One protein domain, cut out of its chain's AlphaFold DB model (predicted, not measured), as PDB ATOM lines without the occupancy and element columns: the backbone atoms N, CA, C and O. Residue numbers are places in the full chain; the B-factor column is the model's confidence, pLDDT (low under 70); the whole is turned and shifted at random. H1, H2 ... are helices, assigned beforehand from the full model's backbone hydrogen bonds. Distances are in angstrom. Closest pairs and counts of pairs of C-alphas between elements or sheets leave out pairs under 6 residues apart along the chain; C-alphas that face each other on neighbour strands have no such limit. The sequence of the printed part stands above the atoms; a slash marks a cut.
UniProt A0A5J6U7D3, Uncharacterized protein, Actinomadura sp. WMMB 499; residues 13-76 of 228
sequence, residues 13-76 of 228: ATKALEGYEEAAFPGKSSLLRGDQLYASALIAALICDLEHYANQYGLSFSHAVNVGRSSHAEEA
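This is residues 13 to 76 of the 228 residues of an uncharacterized protein of Actinomadura sp. WMMB 499 (UniProt A0A5J6U7D3). One long helix, H2, is the main beam of a loose, open shape: H1 crosses it near its middle on one side, and after residue 57 of H2 a tight link leads into H3, which folds back at an angle, making a V with H2. The outer part of H3, residues 66 to 76, sticks out free as an arm. The printed part has 64 residues with three named helices, in the order H1, H2, H3, and no named strand; the class is all helix. It is loose, with a radius of gyration of the C-alphas of 13.5 A, and spans 34 by 32 by 18 A.

H1 holds residues 13 to 24, 16.4 A from first to last C-alpha, and begins at C-alpha 13 at (-18.057, -50.613, -18.834). H2 holds residues 36 to 57 and is 31.5 A long, with C-alpha 36 at (-3.746, -49.193, -23.032). H3 holds residues 61 to 76, 22.3 A, and ends at C-alpha 76 at (-17.468, -37.812, -10.231).

H1 touches H2 with residues 17 to 21 alone, and H2 touches H1 with residues 42 to 46 alone. Their closest C-alphas, those of Tyr 20 and Leu 46, are 7.3 A apart, and their lines are about perpendicular at 78 degrees. H2 touches H3 with residues 50 to 55 alone, and H3 touches H2 with residue 61 alone. The closest C-alphas there, those of Ala 54 and Phe 61, are 5.7 A apart. H2 and H3 run opposite ways at a steep tilt of 50 degrees. H1 and H3 are apart. In H1, H2 and H3 every O i to N i+4 pair is within hydrogen-bond range.

The two C-alphas farthest apart, those of Gly 27 and Glu 74, are 38.0 A apart. The printed part has no cut. The link from H1 to H2, 11 residues, is long; the link from H2 to H3, 3 residues, is tight. The mean pLDDT of the printed part is 82.9, and it is under 70 at residue 33 and at residues 70 to 76.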
ATOM      1  N   ALA A  13     -18.864 -51.109 -17.721       83.94
ATOM      2  CA  ALA A  13     -18.057 -50.613 -18.834       83.94
ATOM      3  C   ALA A  13     -17.073 -51.679 -19.343       83.94
ATOM      4  O   ALA A  13     -16.970 -51.898 -20.547       83.94
ATOM      5  N   THR A  14     -16.420 -52.403 -18.428       84.81
ATOM      6  CA  THR A  14     -15.528 -53.524 -18.764       84.81
ATOM      7  C   THR A  14     -16.290 -54.610 -19.513       84.81
ATOM      8  O   THR A  14     -15.858 -55.029 -20.579       84.81
ATOM      9  N   LYS A  15     -17.472 -54.998 -19.021       85.31
ATOM     10  CA  LYS A  15     -18.311 -56.010 -19.671       85.31
ATOM     11  C   LYS A  15     -18.805 -55.571 -21.055       85.31
ATOM     12  O   LYS A  15     -18.906 -56.398 -21.955       85.31
ATOM     13  N   ALA A  16     -19.122 -54.288 -21.228       85.56
ATOM     14  CA  ALA A  16     -19.519 -53.740 -22.524       85.56
ATOM     15  C   ALA A  16     -18.365 -53.786 -23.538       85.56
ATOM     16  O   ALA A  16     -18.576 -54.185 -24.681       85.56
ATOM     17  N   LEU A  17     -17.148 -53.435 -23.111       87.38
ATOM     18  CA  LEU A  17     -15.954 -53.507 -23.956       87.38
ATOM     19  C   LEU A  17     -15.549 -54.950 -24.276       87.38
ATOM     20  O   LEU A  17     -15.228 -55.230 -25.425       87.38
ATOM     21  N   GLU A  18     -15.616 -55.866 -23.306       87.69
ATOM     22  CA  GLU A  18     -15.365 -57.301 -23.520       87.69
ATOM     23  C   GLU A  18     -16.362 -57.889 -24.537       87.69
ATOM     24  O   GLU A  18     -15.960 -58.583 -25.469       87.69
ATOM     25  N   GLY A  19     -17.655 -57.555 -24.424       87.19
ATOM     26  CA  GLY A  19     -18.670 -58.010 -25.379       87.19
ATOM     27  C   GLY A  19     -18.491 -57.427 -26.786       87.19
ATOM     28  O   GLY A  19     -18.715 -58.121 -27.776       87.19
ATOM     29  N   TYR A  20     -18.056 -56.168 -26.887       89.19
ATOM     30  CA  TYR A  20     -17.730 -55.554 -28.173       89.19
ATOM     31  C   TYR A  20     -16.484 -56.187 -28.810       89.19
ATOM     32  O   TYR A  20     -16.499 -56.499 -29.998       89.19
ATOM     33  N   GLU A  21     -15.432 -56.435 -28.023       89.00
ATOM     34  CA  GLU A  21     -14.218 -57.121 -28.481       89.00
ATOM     35  C   GLU A  21     -14.532 -58.513 -29.041       89.00
ATOM     36  O   GLU A  21     -14.079 -58.851 -30.135       89.00
ATOM     37  N   GLU A  22     -15.334 -59.304 -28.322       88.75
ATOM     38  CA  GLU A  22     -15.726 -60.653 -28.736       88.75
ATOM     39  C   GLU A  22     -16.521 -60.644 -30.050       88.75
ATOM     40  O   GLU A  22     -16.281 -61.478 -30.927       88.75
ATOM     41  N   ALA A  23     -17.429 -59.679 -30.216       87.00
ATOM     42  CA  ALA A  23     -18.221 -59.531 -31.432       87.00
ATOM     43  C   ALA A  23     -17.383 -59.060 -32.633       87.00
ATOM     44  O   ALA A  23     -17.567 -59.558 -33.746       87.00
ATOM     45  N   ALA A  24     -16.457 -58.119 -32.424       84.00
ATOM     46  CA  ALA A  24     -15.598 -57.578 -33.478       84.00
ATOM     47  C   ALA A  24     -14.469 -58.547 -33.883       84.00
ATOM     48  O   ALA A  24     -14.059 -58.581 -35.046       84.00
ATOM     49  N   PHE A  25     -13.969 -59.352 -32.939       83.00
ATOM     50  CA  PHE A  25     -12.820 -60.241 -33.125       83.00
ATOM     51  C   PHE A  25     -13.041 -61.629 -32.494       83.00
ATOM     52  O   PHE A  25     -12.342 -62.003 -31.544       83.00
ATOM     53  N   PRO A  26     -13.954 -62.446 -33.043       78.69
ATOM     54  CA  PRO A  26     -14.278 -63.743 -32.462       78.69
ATOM     55  C   PRO A  26     -13.050 -64.666 -32.409       78.69
ATOM     56  O   PRO A  26     -12.306 -64.806 -33.382       78.69
ATOM     57  N   GLY A  27     -12.845 -65.322 -31.262       71.19
ATOM     58  CA  GLY A  27     -11.806 -66.340 -31.069       71.19
ATOM     59  C   GLY A  27     -10.394 -65.818 -30.772       71.19
ATOM     60  O   GLY A  27      -9.455 -66.617 -30.751       71.19
ATOM     61  N   LYS A  28     -10.214 -64.513 -30.530       75.00
ATOM     62  CA  LYS A  28      -8.929 -63.941 -30.087       75.00
ATOM     63  C   LYS A  28      -8.878 -63.787 -28.566       75.00
ATOM     64  O   LYS A  28      -9.894 -63.563 -27.917       75.00
ATOM     65  N   SER A  29      -7.683 -63.912 -27.987       75.06
ATOM     66  CA  SER A  29      -7.465 -63.624 -26.566       75.06
ATOM     67  C   SER A  29      -7.619 -62.128 -26.300       75.06
ATOM     68  O   SER A  29      -7.019 -61.326 -27.013       75.06
ATOM     69  N   SER A  30      -8.387 -61.769 -25.269       75.94
ATOM     70  CA  SER A  30      -8.605 -60.370 -24.894       75.94
ATOM     71  C   SER A  30      -7.303 -59.690 -24.467       75.94
ATOM     72  O   SER A  30      -6.558 -60.224 -23.639       75.94
ATOM     73  N   LEU A  31      -7.052 -58.495 -25.004       77.50
ATOM     74  CA  LEU A  31      -5.904 -57.653 -24.629       77.50
ATOM     75  C   LEU A  31      -6.307 -56.446 -23.763       77.50
ATOM     76  O   LEU A  31      -5.452 -55.658 -23.353       77.50
ATOM     77  N   LEU A  32      -7.594 -56.333 -23.413       74.06
ATOM     78  CA  LEU A  32      -8.188 -55.179 -22.726       74.06
ATOM     79  C   LEU A  32      -7.511 -54.788 -21.405       74.06
ATOM     80  O   LEU A  32      -7.475 -53.609 -21.063       74.06
ATOM     81  N   ARG A  33      -6.980 -55.755 -20.646       69.25
ATOM     82  CA  ARG A  33      -6.367 -55.502 -19.325       69.25
ATOM     83  C   ARG A  33      -4.856 -55.260 -19.366       69.25
ATOM     84  O   ARG A  33      -4.287 -54.915 -18.336       69.25
ATOM     85  N   GLY A  34      -4.209 -55.474 -20.514       71.69
ATOM     86  CA  GLY A  34      -2.748 -55.450 -20.643       71.69
ATOM     87  C   GLY A  34      -2.197 -54.375 -21.575       71.69
ATOM     88  O   GLY A  34      -1.006 -54.084 -21.500       71.69
ATOM     89  N   ASP A  35      -3.035 -53.780 -22.429       82.31
ATOM     90  CA  ASP A  35      -2.595 -52.826 -23.446       82.31
ATOM     91  C   ASP A  35      -3.531 -51.606 -23.525       82.31
ATOM     92  O   ASP A  35      -4.665 -51.667 -24.005       82.31
ATOM     93  N   GLN A  36      -3.026 -50.466 -23.045       80.50
ATOM     94  CA  GLN A  36      -3.746 -49.193 -23.032       80.50
ATOM     95  C   GLN A  36      -3.989 -48.637 -24.444       80.50
ATOM     96  O   GLN A  36      -5.021 -48.007 -24.680       80.50
ATOM     97  N   LEU A  37      -3.065 -48.862 -25.384       78.00
ATOM     98  CA  LEU A  37      -3.227 -48.420 -26.771       78.00
ATOM     99  C   LEU A  37      -4.322 -49.236 -27.454       78.00
ATOM    100  O   LEU A  37      -5.175 -48.671 -28.138       78.00
ATOM    101  N   TYR A  38      -4.342 -50.544 -27.203       84.94
ATOM    102  CA  TYR A  38      -5.400 -51.425 -27.679       84.94
ATOM    103  C   TYR A  38      -6.772 -51.047 -27.105       84.94
ATOM    104  O   TYR A  38      -7.726 -50.874 -27.863       84.94
ATOM    105  N   ALA A  39      -6.875 -50.834 -25.789       83.00
ATOM    106  CA  ALA A  39      -8.124 -50.410 -25.154       83.00
ATOM    107  C   ALA A  39      -8.625 -49.064 -25.708       83.00
ATOM    108  O   ALA A  39      -9.811 -48.912 -25.997       83.00
ATOM    109  N   SER A  40      -7.718 -48.105 -25.928       80.81
ATOM    110  CA  SER A  40      -8.049 -46.821 -26.554       80.81
ATOM    111  C   SER A  40      -8.559 -46.986 -27.990       80.81
ATOM    112  O   SER A  40      -9.519 -46.318 -28.374       80.81
ATOM    113  N   ALA A  41      -7.932 -47.855 -28.787       86.00
ATOM    114  CA  ALA A  41      -8.361 -48.132 -30.156       86.00
ATOM    115  C   ALA A  41      -9.738 -48.811 -30.195       86.00
ATOM    116  O   ALA A  41     -10.573 -48.458 -31.027       86.00
ATOM    117  N   LEU A  42     -10.005 -49.731 -29.266       88.25
ATOM    118  CA  LEU A  42     -11.290 -50.418 -29.172       88.25
ATOM    119  C   LEU A  42     -12.423 -49.474 -28.740       88.25
ATOM    120  O   LEU A  42     -13.508 -49.523 -29.313       88.25
ATOM    121  N   ILE A  43     -12.169 -48.570 -27.786       90.38
ATOM    122  CA  ILE A  43     -13.130 -47.520 -27.408       90.38
ATOM    123  C   ILE A  43     -13.438 -46.621 -28.609       90.38
ATOM    124  O   ILE A  43     -14.602 -46.319 -28.861       90.38
ATOM    125  N   ALA A  44     -12.417 -46.209 -29.367       86.06
ATOM    126  CA  ALA A  44     -12.614 -45.384 -30.556       86.06
ATOM    127  C   ALA A  44     -13.455 -46.102 -31.627       86.06
ATOM    128  O   ALA A  44     -14.350 -45.488 -32.206       86.06
ATOM    129  N   ALA A  45     -13.212 -47.397 -31.851       89.56
ATOM    130  CA  ALA A  45     -14.003 -48.214 -32.768       89.56
ATOM    131  C   ALA A  45     -15.467 -48.343 -32.306       89.56
ATOM    132  O   ALA A  45     -16.380 -48.087 -33.088       89.56
ATOM    133  N   LEU A  46     -15.700 -48.612 -31.017       92.00
ATOM    134  CA  LEU A  46     -17.048 -48.671 -30.445       92.00
ATOM    135  C   LEU A  46     -17.795 -47.335 -30.585       92.00
ATOM    136  O   LEU A  46     -18.965 -47.317 -30.952       92.00
ATOM    137  N   ILE A  47     -17.131 -46.208 -30.316       93.56
ATOM    138  CA  ILE A  47     -17.701 -44.860 -30.493       93.56
ATOM    139  C   ILE A  47     -18.119 -44.638 -31.954       93.56
ATOM    140  O   ILE A  47     -19.219 -44.144 -32.197       93.56
ATOM    141  N   CYS A  48     -17.276 -45.037 -32.908       92.12
ATOM    142  CA  CYS A  48     -17.555 -44.950 -34.342       92.12
ATOM    143  C   CYS A  48     -18.794 -45.778 -34.736       92.12
ATOM    144  O   CYS A  48     -19.694 -45.280 -35.414       92.12
ATOM    145  N   ASP A  49     -18.895 -47.019 -34.257       94.00
ATOM    146  CA  ASP A  49     -20.046 -47.886 -34.537       94.00
ATOM    147  C   ASP A  49     -21.341 -47.369 -33.891       94.00
ATOM    148  O   ASP A  49     -22.413 -47.437 -34.496       94.00
ATOM    149  N   LEU A  50     -21.260 -46.797 -32.684       94.19
ATOM    150  CA  LEU A  50     -22.402 -46.164 -32.019       94.19
ATOM    151  C   LEU A  50     -22.882 -44.910 -32.758       94.19
ATOM    152  O   LEU A  50     -24.088 -44.655 -32.803       94.19
ATOM    153  N   GLU A  51     -21.976 -44.144 -33.366       94.12
ATOM    154  CA  GLU A  51     -22.335 -43.012 -34.223       94.12
ATOM    155  C   GLU A  51     -23.047 -43.484 -35.498       94.12
ATOM    156  O   GLU A  51     -24.094 -42.942 -35.865       94.12
ATOM    157  N   HIS A  52     -22.551 -44.545 -36.141       94.12
ATOM    158  CA  HIS A  52     -23.234 -45.162 -37.281       94.12
ATOM    159  C   HIS A  52     -24.627 -45.685 -36.916       94.12
ATOM    160  O   HIS A  52     -25.589 -45.413 -37.639       94.12
ATOM    161  N   TYR A  53     -24.756 -46.370 -35.778       94.56
ATOM    162  CA  TYR A  53     -26.043 -46.825 -35.255       94.56
ATOM    163  C   TYR A  53     -26.996 -45.644 -35.032       94.56
ATOM    164  O   TYR A  53     -28.131 -45.656 -35.508       94.56
ATOM    165  N   ALA A  54     -26.539 -44.587 -34.360       95.06
ATOM    166  CA  ALA A  54     -27.359 -43.411 -34.094       95.06
ATOM    167  C   ALA A  54     -27.876 -42.767 -35.390       95.06
ATOM    168  O   ALA A  54     -29.070 -42.482 -35.498       95.06
ATOM    169  N   ASN A  55     -27.011 -42.635 -36.400       93.88
ATOM    170  CA  ASN A  55     -27.382 -42.116 -37.716       93.88
ATOM    171  C   ASN A  55     -28.438 -42.987 -38.415       93.88
ATOM    172  O   ASN A  55     -29.384 -42.453 -38.993       93.88
ATOM    173  N   GLN A  56     -28.320 -44.315 -38.332       96.12
ATOM    174  CA  GLN A  56     -29.281 -45.243 -38.937       96.12
ATOM    175  C   GLN A  56     -30.682 -45.143 -38.311       96.12
ATOM    176  O   GLN A  56     -31.679 -45.312 -39.014       96.12
ATOM    177  N   TYR A  57     -30.766 -44.857 -37.010       95.88
ATOM    178  CA  TYR A  57     -32.028 -44.824 -36.261       95.88
ATOM    179  C   TYR A  57     -32.521 -43.407 -35.925       95.88
ATOM    180  O   TYR A  57     -33.484 -43.257 -35.175       95.88
ATOM    181  N   GLY A  58     -31.892 -42.363 -36.475       92.62
ATOM    182  CA  GLY A  58     -32.291 -40.970 -36.248       92.62
ATOM    183  C   GLY A  58     -32.066 -40.474 -34.814       92.62
ATOM    184  O   GLY A  58     -32.748 -39.552 -34.368       92.62
ATOM    185  N   LEU A  59     -31.133 -41.080 -34.077       93.50
ATOM    186  CA  LEU A  59     -30.737 -40.642 -32.739       93.50
ATOM    187  C   LEU A  59     -29.648 -39.565 -32.841       93.50
ATOM    188  O   LEU A  59     -28.744 -39.651 -33.668       93.50
ATOM    189  N   SER A  60     -29.684 -38.562 -31.962       92.44
ATOM    190  CA  SER A  60     -28.613 -37.564 -31.887       92.44
ATOM    191  C   SER A  60     -27.436 -38.105 -31.070       92.44
ATOM    192  O   SER A  60     -27.451 -38.067 -29.838       92.44
ATOM    193  N   PHE A  61     -26.403 -38.595 -31.761       91.19
ATOM    194  CA  PHE A  61     -25.180 -39.099 -31.127       91.19
ATOM    195  C   PHE A  61     -24.505 -38.040 -30.246       91.19
ATOM    196  O   PHE A  61     -24.173 -38.299 -29.091       91.19
ATOM    197  N   SER A  62     -24.370 -36.815 -30.761       86.88
ATOM    198  CA  SER A  62     -23.776 -35.694 -30.027       86.88
ATOM    199  C   SER A  62     -24.558 -35.348 -28.759       86.88
ATOM    200  O   SER A  62     -23.951 -35.110 -27.717       86.88
ATOM    201  N   HIS A  63     -25.894 -35.377 -28.806       80.50
ATOM    202  CA  HIS A  63     -26.721 -35.188 -27.618       80.50
ATOM    203  C   HIS A  63     -26.510 -36.312 -26.594       80.50
ATOM    204  O   HIS A  63     -26.280 -36.018 -25.425       80.50
ATOM    205  N   ALA A  64     -26.513 -37.580 -27.019       81.12
ATOM    206  CA  ALA A  64     -26.304 -38.722 -26.126       81.12
ATOM    207  C   ALA A  64     -24.918 -38.706 -25.453       81.12
ATOM    208  O   ALA A  64     -24.814 -38.936 -24.248       81.12
ATOM    209  N   VAL A  65     -23.858 -38.368 -26.201       86.19
ATOM    210  CA  VAL A  65     -22.502 -38.190 -25.651       86.19
ATOM    211  C   VAL A  65     -22.460 -37.032 -24.656       86.19
ATOM    212  O   VAL A  65     -21.831 -37.157 -23.606       86.19
ATOM    213  N   ASN A  66     -23.135 -35.917 -24.948       73.50
ATOM    214  CA  ASN A  66     -23.195 -34.780 -24.031       73.50
ATOM    215  C   ASN A  66     -23.930 -35.132 -22.732       73.50
ATOM    216  O   ASN A  66     -23.408 -34.836 -21.664       73.50
ATOM    217  N   VAL A  67     -25.068 -35.828 -22.811       73.31
ATOM    218  CA  VAL A  67     -25.791 -36.327 -21.629       73.31
ATOM    219  C   VAL A  67     -24.899 -37.260 -20.806       73.31
ATOM    220  O   VAL A  67     -24.746 -37.052 -19.607       73.31
ATOM    221  N   GLY A  68     -24.231 -38.228 -21.444       75.38
ATOM    222  CA  GLY A  68     -23.321 -39.142 -20.747       75.38
ATOM    223  C   GLY A  68     -22.136 -38.437 -20.077       75.38
ATOM    224  O   GLY A  68     -21.742 -38.810 -18.973       75.38
ATOM    225  N   ARG A  69     -21.584 -37.388 -20.705       74.06
ATOM    226  CA  ARG A  69     -20.529 -36.550 -20.108       74.06
ATOM    227  C   ARG A  69     -21.030 -35.776 -18.892       74.06
ATOM    228  O   ARG A  69     -20.314 -35.730 -17.897       74.06
ATOM    229  N   SER A  70     -22.230 -35.200 -18.966       66.12
ATOM    230  CA  SER A  70     -22.853 -34.501 -17.838       66.12
ATOM    231  C   SER A  70     -23.091 -35.443 -16.659       66.12
ATOM    232  O   SER A  70     -22.637 -35.136 -15.563       66.12
ATOM    233  N   SER A  71     -23.668 -36.627 -16.890       66.81
ATOM    234  CA  SER A  71     -23.901 -37.611 -15.823       66.81
ATOM    235  C   SER A  71     -22.602 -38.127 -15.198       66.81
ATOM    236  O   SER A  71     -22.499 -38.215 -13.981       66.81
ATOM    237  N   HIS A  72     -21.566 -38.407 -15.996       68.50
ATOM    238  CA  HIS A  72     -20.262 -38.803 -15.451       68.50
ATOM    239  C   HIS A  72     -19.613 -37.680 -14.622       68.50
ATOM    240  O   HIS A  72     -18.959 -37.950 -13.616       68.50
ATOM    241  N   ALA A  73     -19.763 -36.418 -15.039       64.12
ATOM    242  CA  ALA A  73     -19.259 -35.272 -14.285       64.12
ATOM    243  C   ALA A  73     -20.021 -35.078 -12.959       64.12
ATOM    244  O   ALA A  73     -19.390 -34.798 -11.943       64.12
ATOM    245  N   GLU A  74     -21.341 -35.278 -12.955       62.62
ATOM    246  CA  GLU A  74     -22.192 -35.308 -11.753       62.62
ATOM    247  C   GLU A  74     -21.745 -36.393 -10.779       62.62
ATOM    248  O   GLU A  74     -21.365 -36.075  -9.654       62.62
ATOM    249  N   GLU A  75     -21.626 -37.638 -11.231       63.72
ATOM    250  CA  GLU A  75     -21.197 -38.768 -10.396       63.72
ATOM    251  C   GLU A  75     -19.763 -38.612  -9.854       63.72
ATOM    252  O   GLU A  75     -19.467 -38.971  -8.708       63.72
ATOM    253  N   ALA A  76     -18.839 -38.081 -10.662       60.06
ATOM    254  CA  ALA A  76     -17.468 -37.812 -10.231       60.06
ATOM    255  C   ALA A  76     -17.411 -36.715  -9.159       60.06
ATOM    256  O   ALA A  76     -16.531 -36.728  -8.295       60.06
TER     257      ALA A  76